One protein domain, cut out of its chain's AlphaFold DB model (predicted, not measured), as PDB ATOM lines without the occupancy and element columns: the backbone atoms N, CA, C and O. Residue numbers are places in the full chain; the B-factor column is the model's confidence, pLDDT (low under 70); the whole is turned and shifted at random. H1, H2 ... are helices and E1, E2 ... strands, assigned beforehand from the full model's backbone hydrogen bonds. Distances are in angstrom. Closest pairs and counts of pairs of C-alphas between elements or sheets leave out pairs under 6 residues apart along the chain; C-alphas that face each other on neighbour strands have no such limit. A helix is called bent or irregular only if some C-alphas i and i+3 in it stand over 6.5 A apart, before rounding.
ATOM      1  N   ARG A   4    -106.448  65.418 106.890       85.56
ATOM      2  CA  ARG A   4    -105.423  65.889 105.933       85.56
ATOM      3  C   ARG A   4    -104.162  66.520 106.559       85.56
ATOM      4  O   ARG A   4    -103.245  66.879 105.833       85.56
ATOM      5  N   ARG A   5    -104.163  66.774 107.869       89.88
ATOM      6  CA  ARG A   5    -103.040  67.319 108.652       89.88
ATOM      7  C   ARG A   5    -102.542  66.338 109.717       89.88
ATOM      8  O   ARG A   5    -101.617  66.674 110.437       89.88
ATOM      9  N   ASP A   6    -103.155  65.163 109.805       93.69
ATOM     10  CA  ASP A   6    -102.774  64.091 110.712       93.69
ATOM     11  C   ASP A   6    -102.033  63.019 109.905       93.69
ATOM     12  O   ASP A   6    -102.626  62.327 109.071       93.69
ATOM     13  N   SER A   7    -100.715  62.955 110.073       93.06
ATOM     14  CA  SER A   7     -99.842  62.042 109.329       93.06
ATOM     15  C   SER A   7    -100.085  60.580 109.680       93.06
ATOM     16  O   SER A   7     -99.976  59.718 108.810       93.06
ATOM     17  N   GLU A   8    -100.434  60.294 110.930       95.06
ATOM     18  CA  GLU A   8    -100.624  58.927 111.406       95.06
ATOM     19  C   GLU A   8    -101.969  58.379 110.924       95.06
ATOM     20  O   GLU A   8    -102.028  57.299 110.326       95.06
ATOM     21  N   ALA A   9    -103.025  59.192 111.012       93.50
ATOM     22  CA  ALA A   9    -104.304  58.881 110.383       93.50
ATOM     23  C   ALA A   9    -104.135  58.640 108.873       93.50
ATOM     24  O   ALA A   9    -104.639  57.651 108.334       93.50
ATOM     25  N   GLN A  10    -103.382  59.501 108.179       91.25
ATOM     26  CA  GLN A  10    -103.105  59.334 106.748       91.25
ATOM     27  C   GLN A  10    -102.335  58.052 106.438       91.25
ATOM     28  O   GLN A  10    -102.655  57.385 105.450       91.25
ATOM     29  N   PHE A  11    -101.354  57.686 107.262       92.94
ATOM     30  CA  PHE A  11    -100.592  56.453 107.101       92.94
ATOM     31  C   PHE A  11    -101.508  55.224 107.176       92.94
ATOM     32  O   PHE A  11    -101.540  54.416 106.240       92.94
ATOM     33  N   HIS A  12    -102.314  55.113 108.236       95.12
ATOM     34  CA  HIS A  12    -103.238  53.992 108.410       95.12
ATOM     35  C   HIS A  12    -104.315  53.953 107.322       95.12
ATOM     36  O   HIS A  12    -104.563  52.894 106.737       95.12
ATOM     37  N   MET A  13    -104.910  55.099 106.978       92.81
ATOM     38  CA  MET A  13    -105.906  55.184 105.907       92.81
ATOM     39  C   MET A  13    -105.321  54.786 104.550       92.81
ATOM     40  O   MET A  13    -105.952  54.030 103.816       92.81
ATOM     41  N   SER A  14    -104.100  55.217 104.231       90.62
ATOM     42  CA  SER A  14    -103.426  54.860 102.976       90.62
ATOM     43  C   SER A  14    -103.083  53.375 102.905       90.62
ATOM     44  O   SER A  14    -103.159  52.769 101.835       90.62
ATOM     45  N   LYS A  15    -102.731  52.757 104.038       93.50
ATOM     46  CA  LYS A  15    -102.528  51.306 104.125       93.50
ATOM     47  C   LYS A  15    -103.819  50.554 103.792       93.50
ATOM     48  O   LYS A  15    -103.826  49.745 102.871       93.50
ATOM     49  N   VAL A  16    -104.925  50.897 104.456       95.38
ATOM     50  CA  VAL A  16    -106.241  50.282 104.200       95.38
ATOM     51  C   VAL A  16    -106.709  50.523 102.761       95.38
ATOM     52  O   VAL A  16    -107.263  49.616 102.141       95.38
ATOM     53  N   ALA A  17    -106.454  51.711 102.206       92.69
ATOM     54  CA  ALA A  17    -106.819  52.047 100.833       92.69
ATOM     55  C   ALA A  17    -106.093  51.170  99.805       92.69
ATOM     56  O   ALA A  17    -106.738  50.631  98.907       92.69
ATOM     57  N   ARG A  18    -104.769  51.005  99.951       92.31
ATOM     58  CA  ARG A  18    -103.953  50.170  99.055       92.31
ATOM     59  C   ARG A  18    -104.364  48.704  99.123       92.31
ATOM     60  O   ARG A  18    -104.602  48.097  98.081       92.31
ATOM     61  N   ASP A  19    -104.513  48.173 100.333       94.44
ATOM     62  CA  ASP A  19    -104.905  46.777 100.545       94.44
ATOM     63  C   ASP A  19    -106.312  46.501  99.990       94.44
ATOM     64  O   ASP A  19    -106.553  45.478  99.349       94.44
ATOM     65  N   GLY A  20    -107.257  47.419 100.217       93.88
ATOM     66  CA  GLY A  20    -108.616  47.321  99.690       93.88
ATOM     67  C   GLY A  20    -108.661  47.407  98.165       93.88
ATOM     68  O   GLY A  20    -109.328  46.590  97.524       93.88
ATOM     69  N   PHE A  21    -107.894  48.335  97.588       92.81
ATOM     70  CA  PHE A  21    -107.802  48.508  96.143       92.81
ATOM     71  C   PHE A  21    -107.244  47.268  95.445       92.81
ATOM     72  O   PHE A  21    -107.831  46.797  94.473       92.81
ATOM     73  N   ALA A  22    -106.156  46.701  95.973       92.75
ATOM     74  CA  ALA A  22    -105.538  45.500  95.416       92.75
ATOM     75  C   ALA A  22    -106.494  44.295  95.393       92.75
ATOM     76  O   ALA A  22    -106.429  43.483  94.476       92.75
ATOM     77  N   ARG A  23    -107.396  44.185  96.379       94.12
ATOM     78  CA  ARG A  23    -108.352  43.069  96.475       94.12
ATOM     79  C   ARG A  23    -109.633  43.271  95.673       94.12
ATOM     80  O   ARG A  23    -110.178  42.303  95.162       94.12
ATOM     81  N   THR A  24    -110.166  44.492  95.645       94.19
ATOM     82  CA  THR A  24    -111.564  44.736  95.228       94.19
ATOM     83  C   THR A  24    -111.730  45.863  94.207       94.19
ATOM     84  O   THR A  24    -112.853  46.220  93.855       94.19
ATOM     85  N   GLY A  25    -110.631  46.411  93.686       91.62
ATOM     86  CA  GLY A  25    -110.671  47.513  92.727       91.62
ATOM     87  C   GLY A  25    -110.980  48.847  93.398       91.62
ATOM     88  O   GLY A  25    -110.656  49.055  94.556       91.62
ATOM     89  N   ARG A  26    -111.551  49.808  92.667       92.12
ATOM     90  CA  ARG A  26    -111.759  51.175  93.178       92.12
ATOM     91  C   ARG A  26    -112.784  51.229  94.317       92.12
ATOM     92  O   ARG A  26    -113.765  50.487  94.342       92.12
ATOM     93  N   GLY A  27    -112.592  52.203  95.201       92.75
ATOM     94  CA  GLY A  27    -113.413  52.406  96.391       92.75
ATOM     95  C   GLY A  27    -112.927  53.571  97.246       92.75
ATOM     96  O   GLY A  27    -112.103  54.376  96.796       92.75
ATOM     97  N   SER A  28    -113.430  53.635  98.478       92.88
ATOM     98  CA  SER A  28    -113.077  54.648  99.476       92.88
ATOM     99  C   SER A  28    -112.755  54.027 100.830       92.88
ATOM    100  O   SER A  28    -113.277  52.971 101.182       92.88
ATOM    101  N   VAL A  29    -111.909  54.698 101.609       93.25
ATOM    102  CA  VAL A  29    -111.727  54.374 103.030       93.25
ATOM    103  C   VAL A  29    -112.676  55.230 103.846       93.25
ATOM    104  O   VAL A  29    -112.793  56.428 103.599       93.25
ATOM    105  N   ASN A  30    -113.342  54.623 104.813       92.00
ATOM    106  CA  ASN A  30    -114.239  55.265 105.750       92.00
ATOM    107  C   ASN A  30    -113.629  55.192 107.154       92.00
ATOM    108  O   ASN A  30    -113.413  54.099 107.674       92.00
ATOM    109  N   PHE A  31    -113.333  56.349 107.744       92.81
ATOM    110  CA  PHE A  31    -112.898  56.441 109.137       92.81
ATOM    111  C   PHE A  31    -114.109  56.639 110.047       92.81
ATOM    112  O   PHE A  31    -114.815  57.642 109.918       92.81
ATOM    113  N   ARG A  32    -114.337  55.671 110.937       91.25
ATOM    114  CA  ARG A  32    -115.441  55.617 111.892       91.25
ATOM    115  C   ARG A  32    -114.960  55.917 113.294       91.25
ATOM    116  O   ARG A  32    -114.088  55.237 113.822       91.25
ATOM    117  N   ILE A  33    -115.598  56.904 113.905       90.00
ATOM    118  CA  ILE A  33    -115.436  57.221 115.320       90.00
ATOM    119  C   ILE A  33    -116.787  56.970 115.975       90.00
ATOM    120  O   ILE A  33    -117.779  57.543 115.530       90.00
ATOM    121  N   ASN A  34    -116.815  56.087 116.972       85.94
ATOM    122  CA  ASN A  34    -118.031  55.498 117.546       85.94
ATOM    123  C   ASN A  34    -118.722  56.354 118.621       85.94
ATOM    124  O   ASN A  34    -119.802  56.006 119.085       85.94
ATOM    125  N   THR A  35    -118.105  57.456 119.046       86.56
ATOM    126  CA  THR A  35    -118.711  58.382 120.005       86.56
ATOM    127  C   THR A  35    -118.399  59.823 119.632       86.56
ATOM    128  O   THR A  35    -117.322  60.144 119.117       86.56
ATOM    129  N   VAL A  36    -119.322  60.726 119.968       87.38
ATOM    130  CA  VAL A  36    -119.104  62.172 119.826       87.38
ATOM    131  C   VAL A  36    -117.922  62.627 120.687       87.38
ATOM    132  O   VAL A  36    -117.137  63.467 120.251       87.38
ATOM    133  N   SER A  37    -117.760  62.056 121.886       89.75
ATOM    134  CA  SER A  37    -116.646  62.380 122.786       89.75
ATOM    135  C   SER A  37    -115.291  62.079 122.141       89.75
ATOM    136  O   SER A  37    -114.454  62.977 122.045       89.75
ATOM    137  N   LYS A  38    -115.091  60.871 121.589       89.94
ATOM    138  CA  LYS A  38    -113.846  60.544 120.876       89.94
ATOM    139  C   LYS A  38    -113.651  61.385 119.623       89.94
ATOM    140  O   LYS A  38    -112.527  61.777 119.336       89.94
ATOM    141  N   ALA A  39    -114.721  61.708 118.897       90.25
ATOM    142  CA  ALA A  39    -114.612  62.573 117.724       90.25
ATOM    143  C   ALA A  39    -114.119  63.975 118.115       90.25
ATOM    144  O   ALA A  39    -113.223  64.512 117.467       90.25
ATOM    145  N   LYS A  40    -114.637  64.539 119.214       90.94
ATOM    146  CA  LYS A  40    -114.164  65.814 119.774       90.94
ATOM    147  C   LYS A  40    -112.708  65.733 120.232       90.94
ATOM    148  O   LYS A  40    -111.933  66.627 119.914       90.94
ATOM    149  N   GLN A  41    -112.325  64.663 120.926       93.69
ATOM    150  CA  GLN A  41    -110.935  64.451 121.338       93.69
ATOM    151  C   GLN A  41    -110.007  64.375 120.120       93.69
ATOM    152  O   GLN A  41    -109.009  65.088 120.073       93.69
ATOM    153  N   TYR A  42    -110.377  63.610 119.089       94.06
ATOM    154  CA  TYR A  42    -109.621  63.523 117.836       94.06
ATOM    155  C   TYR A  42    -109.466  64.892 117.165       94.06
ATOM    156  O   TYR A  42    -108.393  65.230 116.672       94.06
ATOM    157  N   LEU A  43    -110.507  65.731 117.182       91.69
ATOM    158  CA  LEU A  43    -110.419  67.098 116.664       91.69
ATOM    159  C   LEU A  43    -109.421  67.976 117.428       91.69
ATOM    160  O   LEU A  43    -109.027  68.998 116.876       91.69
ATOM    161  N   ASN A  44    -108.966  67.605 118.621       93.75
ATOM    162  CA  ASN A  44    -107.952  68.353 119.363       93.75
ATOM    163  C   ASN A  44    -106.567  67.709 119.225       93.75
ATOM    164  O   ASN A  44    -105.627  68.384 118.813       93.75
ATOM    165  N   ALA A  45    -106.490  66.408 119.486       94.94
ATOM    166  CA  ALA A  45    -105.262  65.637 119.676       94.94
ATOM    167  C   ALA A  45    -104.820  64.842 118.427       94.94
ATOM    168  O   ALA A  45    -103.646  64.553 118.234       94.94
ATOM    169  N   GLY A  46    -105.738  64.549 117.503       94.88
ATOM    170  CA  GLY A  46    -105.452  63.684 116.358       94.88
ATOM    171  C   GLY A  46    -105.424  62.204 116.731       94.88
ATOM    172  O   GLY A  46    -106.114  61.776 117.661       94.88
ATOM    173  N   TRP A  47    -104.693  61.411 115.951       95.56
ATOM    174  CA  TRP A  47    -104.721  59.950 116.002       95.56
ATOM    175  C   TRP A  47    -104.326  59.357 117.358       95.56
ATOM    176  O   TRP A  47    -104.822  58.287 117.702       95.56
ATOM    177  N   GLU A  48    -103.541  60.074 118.168       95.75
ATOM    178  CA  GLU A  48    -103.102  59.630 119.500       95.75
ATOM    179  C   GLU A  48    -104.259  59.235 120.435       95.75
ATOM    180  O   GLU A  48    -104.114  58.366 121.292       95.75
ATOM    181  N   VAL A  49    -105.451  59.800 120.216       95.62
ATOM    182  CA  VAL A  49    -106.697  59.456 120.927       95.62
ATOM    183  C   VAL A  49    -107.080  57.980 120.757       95.62
ATOM    184  O   VAL A  49    -107.836  57.425 121.558       95.62
ATOM    185  N   PHE A  50    -106.579  57.337 119.706       94.56
ATOM    186  CA  PHE A  50    -106.831  55.942 119.378       94.56
ATOM    187  C   PHE A  50    -105.643  55.025 119.688       94.56
ATOM    188  O   PHE A  50    -105.661  53.864 119.282       94.56
ATOM    189  N   ASN A  51    -104.633  55.494 120.427       93.62
ATOM    190  CA  ASN A  51    -103.514  54.651 120.840       93.62
ATOM    191  C   ASN A  51    -104.001  53.405 121.598       93.62
ATOM    192  O   ASN A  51    -104.856  53.477 122.479       93.62
ATOM    193  N   GLY A  52    -103.466  52.243 121.221       92.19
ATOM    194  CA  GLY A  52    -103.890  50.945 121.754       92.19
ATOM    195  C   GLY A  52    -105.176  50.375 121.139       92.19
ATOM    196  O   GLY A  52    -105.539  49.244 121.454       92.19
ATOM    197  N   ILE A  53    -105.850  51.099 120.239       92.94
ATOM    198  CA  ILE A  53    -107.003  50.598 119.480       92.94
ATOM    199  C   ILE A  53    -106.519  50.071 118.130       92.94
ATOM    200  O   ILE A  53    -105.780  50.747 117.416       92.94
ATOM    201  N   ASP A  54    -106.970  48.876 117.738       94.25
ATOM    202  CA  ASP A  54    -106.682  48.355 116.400       94.25
ATOM    203  C   ASP A  54    -107.317  49.261 115.336       94.25
ATOM    204  O   ASP A  54    -108.541  49.392 115.255       94.25
ATOM    205  N   TYR A  55    -106.489  49.847 114.469       93.06
ATOM    206  CA  TYR A  55    -106.932  50.712 113.378       93.06
ATOM    207  C   TYR A  55    -107.938  50.028 112.441       93.06
ATOM    208  O   TYR A  55    -108.756  50.711 111.822       93.06
ATOM    209  N   LYS A  56    -107.924  48.691 112.332       92.94
ATOM    210  CA  LYS A  56    -108.898  47.938 111.523       92.94
ATOM    211  C   LYS A  56    -110.316  47.992 112.090       92.94
ATOM    212  O   LYS A  56    -111.265  47.794 111.340       92.94
ATOM    213  N   SER A  57    -110.470  48.293 113.380       93.12
ATOM    214  CA  SER A  57    -111.779  48.546 113.998       93.12
ATOM    215  C   SER A  57    -112.331  49.943 113.688       93.12
ATOM    216  O   SER A  57    -113.522  50.193 113.863       93.12
ATOM    217  N   LEU A  58    -111.476  50.853 113.205       93.38
ATOM    218  CA  LEU A  58    -111.806  52.250 112.923       93.38
ATOM    219  C   LEU A  58    -111.909  52.539 111.421       93.38
ATOM    220  O   LEU A  58    -112.664  53.419 111.007       93.38
ATOM    221  N   LEU A  59    -111.133  51.833 110.598       94.69
ATOM    222  CA  LEU A  59    -110.968  52.115 109.175       94.69
ATOM    223  C   LEU A  59    -111.542  50.994 108.314       94.69
ATOM    224  O   LEU A  59    -111.075  49.857 108.348       94.69
ATOM    225  N   PHE A  60    -112.501  51.348 107.464       93.56
ATOM    226  CA  PHE A  60    -113.250  50.397 106.652       93.56
ATOM    227  C   PHE A  60    -113.114  50.736 105.175       93.56
ATOM    228  O   PHE A  60    -113.390  51.861 104.764       93.56
ATOM    229  N   TYR A  61    -112.705  49.763 104.365       94.50
ATOM    230  CA  TYR A  61    -112.675  49.929 102.918       94.50
ATOM    231  C   TYR A  61    -114.033  49.588 102.305       94.50
ATOM    232  O   TYR A  61    -114.577  48.513 102.555       94.50
ATOM    233  N   TYR A  62    -114.543  50.479 101.463       94.25
ATOM    234  CA  TYR A  62    -115.787  50.311 100.724       94.25
ATOM    235  C   TYR A  62    -115.511  50.306  99.215       94.25
ATOM    236  O   TYR A  62    -115.243  51.378  98.658       94.25
ATOM    237  N   PRO A  63    -115.583  49.144  98.535       94.56
ATOM    238  CA  PRO A  63    -115.499  49.096  97.078       94.56
ATOM    239  C   PRO A  63    -116.717  49.779  96.447       94.56
ATOM    240  O   PRO A  63    -117.784  49.839  97.061       94.56
ATOM    241  N   ILE A  64    -116.579  50.264  95.208       93.88
ATOM    242  CA  ILE A  64    -117.657  50.982  94.497       93.88
ATOM    243  C   ILE A  64    -118.972  50.198  94.513       93.88
ATOM    244  O   ILE A  64    -119.998  50.772  94.859       93.88
ATOM    245  N   GLN A  65    -118.931  48.891  94.241       94.44
ATOM    246  CA  GLN A  65    -120.125  48.038  94.242       94.44
ATOM    247  C   GLN A  65    -120.857  48.062  95.593       94.44
ATOM    248  O   GLN A  65    -122.080  48.135  95.645       94.44
ATOM    249  N   ALA A  66    -120.119  48.058  96.709       94.50
ATOM    250  CA  ALA A  66    -120.722  48.143  98.036       94.50
ATOM    251  C   ALA A  66    -121.319  49.531  98.308       94.50
ATOM    252  O   ALA A  66    -122.366  49.628  98.946       94.50
ATOM    253  N   LEU A  67    -120.675  50.601  97.824       92.31
ATOM    254  CA  LEU A  67    -121.205  51.964  97.928       92.31
ATOM    255  C   LEU A  67    -122.515  52.116  97.139       92.31
ATOM    256  O   LEU A  67    -123.455  52.723  97.647       92.31
ATOM    257  N   GLU A  68    -122.584  51.537  95.940       93.94
ATOM    258  CA  GLU A  68    -123.777  51.523  95.085       93.94
ATOM    259  C   GLU A  68    -124.915  50.720  95.717       93.94
ATOM    260  O   GLU A  68    -126.020  51.239  95.870       93.94
ATOM    261  N   ASN A  69    -124.633  49.497  96.173       95.25
ATOM    262  CA  ASN A  69    -125.632  48.621  96.792       95.25
ATOM    263  C   ASN A  69    -126.222  49.218  98.077       95.25
ATOM    264  O   ASN A  69    -127.405  49.057  98.354       95.25
ATOM    265  N   GLN A  70    -125.403  49.924  98.861       91.75
ATOM    266  CA  GLN A  70    -125.843  50.597 100.088       91.75
ATOM    267  C   GLN A  70    -126.450  51.981  99.835       91.75
ATOM    268  O   GLN A  70    -126.688  52.706 100.802       91.75
ATOM    269  N   GLN A  71    -126.641  52.370  98.568       91.88
ATOM    270  CA  GLN A  71    -127.156  53.679  98.161       91.88
ATOM    271  C   GLN A  71    -126.456  54.830  98.898       91.88
ATOM    272  O   GLN A  71    -127.086  55.766  99.393       91.88
ATOM    273  N   LYS A  72    -125.124  54.743  99.011       89.38
ATOM    274  CA  LYS A  72    -124.319  55.824  99.585       89.38
ATOM    275  C   LYS A  72    -124.408  57.071  98.705       89.38
ATOM    276  O   LYS A  72    -124.909  57.048  97.583       89.38
ATOM    277  N   GLU A  73    -123.914  58.175  99.252       90.31
ATOM    278  CA  GLU A  73    -123.971  59.484  98.611       90.31
ATOM    279  C   GLU A  73    -123.388  59.434  97.178       90.31
ATOM    280  O   GLU A  73    -122.316  58.874  96.927       90.31
ATOM    281  N   GLN A  74    -124.140  59.974  96.215       91.38
ATOM    282  CA  GLN A  74    -123.864  59.799  94.786       91.38
ATOM    283  C   GLN A  74    -122.585  60.512  94.336       91.38
ATOM    284  O   GLN A  74    -121.869  60.012  93.463       91.38
ATOM    285  N   SER A  75    -122.249  61.656  94.935       91.56
ATOM    286  CA  SER A  75    -121.001  62.363  94.657       91.56
ATOM    287  C   SER A  75    -119.776  61.544  95.083       91.56
ATOM    288  O   SER A  75    -118.803  61.488  94.330       91.56
ATOM    289  N   LEU A  76    -119.839  60.808  96.199       90.12
ATOM    290  CA  LEU A  76    -118.792  59.878  96.628       90.12
ATOM    291  C   LEU A  76    -118.607  58.743  95.617       90.12
ATOM    292  O   LEU A  76    -117.473  58.441  95.238       90.12
ATOM    293  N   ILE A  77    -119.702  58.136  95.151       92.06
ATOM    294  CA  ILE A  77    -119.659  57.076  94.130       92.06
ATOM    295  C   ILE A  77    -119.027  57.620  92.843       92.06
ATOM    296  O   ILE A  77    -118.108  57.006  92.291       92.06
ATOM    297  N   LYS A  78    -119.459  58.801  92.389       93.19
ATOM    298  CA  LYS A  78    -118.910  59.473  91.205       93.19
ATOM    299  C   LYS A  78    -117.415  59.752  91.354       93.19
ATOM    300  O   LYS A  78    -116.646  59.417  90.454       93.19
ATOM    301  N   LEU A  79    -116.984  60.283  92.498       90.75
ATOM    302  CA  LEU A  79    -115.569  60.514  92.797       90.75
ATOM    303  C   LEU A  79    -114.770  59.212  92.745       90.75
ATOM    304  O   LEU A  79    -113.722  59.176  92.099       90.75
ATOM    305  N   CYS A  80    -115.284  58.136  93.350       90.88
ATOM    306  CA  CYS A  80    -114.638  56.823  93.341       90.88
ATOM    307  C   CYS A  80    -114.487  56.252  91.922       90.88
ATOM    308  O   CYS A  80    -113.492  55.595  91.619       90.88
ATOM    309  N   LYS A  81    -115.438  56.530  91.026       90.38
ATOM    310  CA  LYS A  81    -115.359  56.115  89.618       90.38
ATOM    311  C   LYS A  81    -114.326  56.908  88.818       90.38
ATOM    312  O   LYS A  81    -113.773  56.357  87.871       90.38
ATOM    313  N   GLN A  82    -114.055  58.160  89.176       89.06
ATOM    314  CA  GLN A  82    -113.292  59.090  88.335       89.06
ATOM    315  C   GLN A  82    -111.813  59.243  88.717       89.06
ATOM    316  O   GLN A  82    -111.018  59.676  87.888       89.06
ATOM    317  N   TYR A  83    -111.414  58.915  89.949       85.06
ATOM    318  CA  TYR A  83    -110.032  59.134  90.384       85.06
ATOM    319  C   TYR A  83    -109.025  58.143  89.775       85.06
ATOM    320  O   TYR A  83    -109.330  56.973  89.530       85.06
ATOM    321  N   ASN A  84    -107.784  58.606  89.596       83.38
ATOM    322  CA  ASN A  84    -106.652  57.739  89.291       83.38
ATOM    323  C   ASN A  84    -106.087  57.128  90.584       83.38
ATOM    324  O   ASN A  84    -105.420  57.811  91.361       83.38
ATOM    325  N   ALA A  85    -106.324  55.832  90.790       77.94
ATOM    326  CA  ALA A  85    -105.847  55.095  91.962       77.94
ATOM    327  C   ALA A  85    -104.319  54.932  92.041       77.94
ATOM    328  O   ALA A  85    -103.808  54.555  93.092       77.94
ATOM    329  N   LYS A  86    -103.585  55.229  90.959       77.56
ATOM    330  CA  LYS A  86    -102.116  55.291  90.985       77.56
ATOM    331  C   LYS A  86    -101.589  56.577  91.628       77.56
ATOM    332  O   LYS A  86    -100.452  56.596  92.077       77.56
ATOM    333  N   GLU A  87    -102.402  57.631  91.664       81.50
ATOM    334  CA  GLU A  87    -101.994  58.961  92.136       81.50
ATOM    335  C   GLU A  87    -102.622  59.324  93.481       81.50
ATOM    336  O   GLU A  87    -101.988  59.972  94.311       81.50
ATOM    337  N   LYS A  88    -103.883  58.940  93.705       80.75
ATOM    338  CA  LYS A  88    -104.636  59.319  94.904       80.75
ATOM    339  C   LYS A  88    -105.652  58.258  95.287       80.75
ATOM    340  O   LYS A  88    -106.141  57.531  94.434       80.75
ATOM    341  N   PHE A  89    -106.025  58.224  96.561       82.56
ATOM    342  CA  PHE A  89    -107.163  57.446  97.050       82.56
ATOM    343  C   PHE A  89    -108.255  58.378  97.569       82.56
ATOM    344  O   PHE A  89    -107.972  59.478  98.045       82.56
ATOM    345  N   ILE A  90    -109.510  57.932  97.490       81.19
ATOM    346  CA  ILE A  90    -110.639  58.662  98.067       81.19
ATOM    347  C   ILE A  90    -110.762  58.303  99.545       81.19
ATOM    348  O   ILE A  90    -110.984  57.146  99.910       81.19
ATOM    349  N   LEU A  91    -110.626  59.317 100.393       78.31
ATOM    350  CA  LEU A  91    -110.756  59.201 101.839       78.31
ATOM    351  C   LEU A  91    -112.057  59.878 102.275       78.31
ATOM    352  O   LEU A  91    -112.281  61.052 101.990       78.31
ATOM    353  N   SER A  92    -112.904  59.128 102.970       76.88
ATOM    354  CA  SER A  92    -114.165  59.585 103.547       76.88
ATOM    355  C   SER A  92    -114.131  59.411 105.065       76.88
ATOM    356  O   SER A  92    -113.501  58.492 105.593       76.88
ATOM    357  N   VAL A  93    -114.794  60.303 105.792       73.88
ATOM    358  CA  VAL A  93    -114.864  60.257 107.257       73.88
ATOM    359  C   VAL A  93    -116.327  60.330 107.648       73.88
ATOM    360  O   VAL A  93    -117.067  61.149 107.108       73.88
ATOM    361  N   SER A  94    -116.737  59.490 108.590       75.50
ATOM    362  CA  SER A  94    -118.078  59.533 109.163       75.50
ATOM    363  C   SER A  94    -118.004  59.297 110.660       75.50
ATOM    364  O   SER A  94    -117.377  58.343 111.116       75.50
ATOM    365  N   VAL A  95    -118.677  60.140 111.430       71.31
ATOM    366  CA  VAL A  95    -118.857  59.916 112.864       71.31
ATOM    367  C   VAL A  95    -120.126  59.096 113.041       71.31
ATOM    368  O   VAL A  95    -121.180  59.484 112.542       71.31
ATOM    369  N   ILE A  96    -120.013  57.959 113.721       71.81
ATOM    370  CA  ILE A  96    -121.166  57.175 114.155       71.81
ATOM    371  C   ILE A  96    -121.350  57.528 115.620       71.81
ATOM    372  O   ILE A  96    -120.518  57.181 116.446       71.81
TER     373      ILE A  96
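AT A GLANCE: This is residues 4 to 96 of the 134 residues of an uncharacterized protein of Rhabditophanes sp. KR3021 (UniProt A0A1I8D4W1). A narrow three-stranded sheet forms the core, with the long helix H1 running slantwise over one face, H2 at one end of the strands, and a small helical hairpin, H3 and H4, at the other end. H4 reaches over the face opposite to H1. The printed part has 93 residues, with four named helices and three named strands in the order H1 E1 H2 E2 H3 H4 E3; the class is mixed, helices and strands. The sheet is mixed, in the order E2 E1 E3. The whole is compact and rounded, with a radius of gyration of the C-alphas of 13.3 A and spans of 33 by 25 by 21 A.

HOW THE PARTS SIT: H1, residues 7 to 24, is on the sheet formed by E1, residues 27 to 33, E2, residues 59 to 63, and E3, residues 90 to 95. Its height over the sheet is 8.3 A, over E2 and E1, and on the local plane it runs slantwise to the strands, at 38 degrees to E1. Its closest C-alphas to E2 are those of Gly 20 and Tyr 61, 5.8 A. E1, the inner strand, is antiparallel to E2 at 152 degrees, with N 30 and O 60 within hydrogen-bond range at 2.8 A. E1 and E3 are parallel at 26 degrees, with N 92 and O 29 at 2.8 A. H2, residues 36 to 50, only just touches H1, with 3 pairs of C-alphas within 8 A, about perpendicular at 85 degrees; the closest C-alphas are those of Ala 9 and Trp 47, 5.7 A apart, and H1 touches H2 with residues 8 to 9 alone, H2 touches H1 with residues 46 to 47 alone. H3, residues 64 to 69, only grazes the sheet, with residues 64 to 68. H3 and H4, residues 74 to 82, are a helical hairpin: they touch at Ile 64 and Ile 77, C-alphas 6.4 A apart, at a shallow tilt of 28 degrees, opposite ways. H4 lies only just over E1, on which 3 of its C-alphas fall, at a height over the sheet of 8.4 A and along the strands. H1 and H4 are apart. Every O i to N i+4 pair is within hydrogen-bond range in H1, H3 and H4; in H2, 7 of 11 are.

IN THESE COORDINATES: H1 is 25.2 A long and begins at C-alpha 7 (-99.842, 62.042, 109.329). E1 measures 19.6 A, H2 13.8 A, E2 13.3 A, H3 8.6 A and H4 12.4 A. H2 is irregular: C-alphas 44 and 47 are 9.6 A apart. E3 measures 17.0 A and ends at C-alpha 95 (-118.857, 59.916, 112.864).

THE WHOLE: The two C-alphas farthest apart are those of Ser 37 and Lys 86, 35.7 A. The printed part has no cut and no long link. Mean pLDDT of the printed part is 90.4, that of E3 is 76, and no printed residue is under 70.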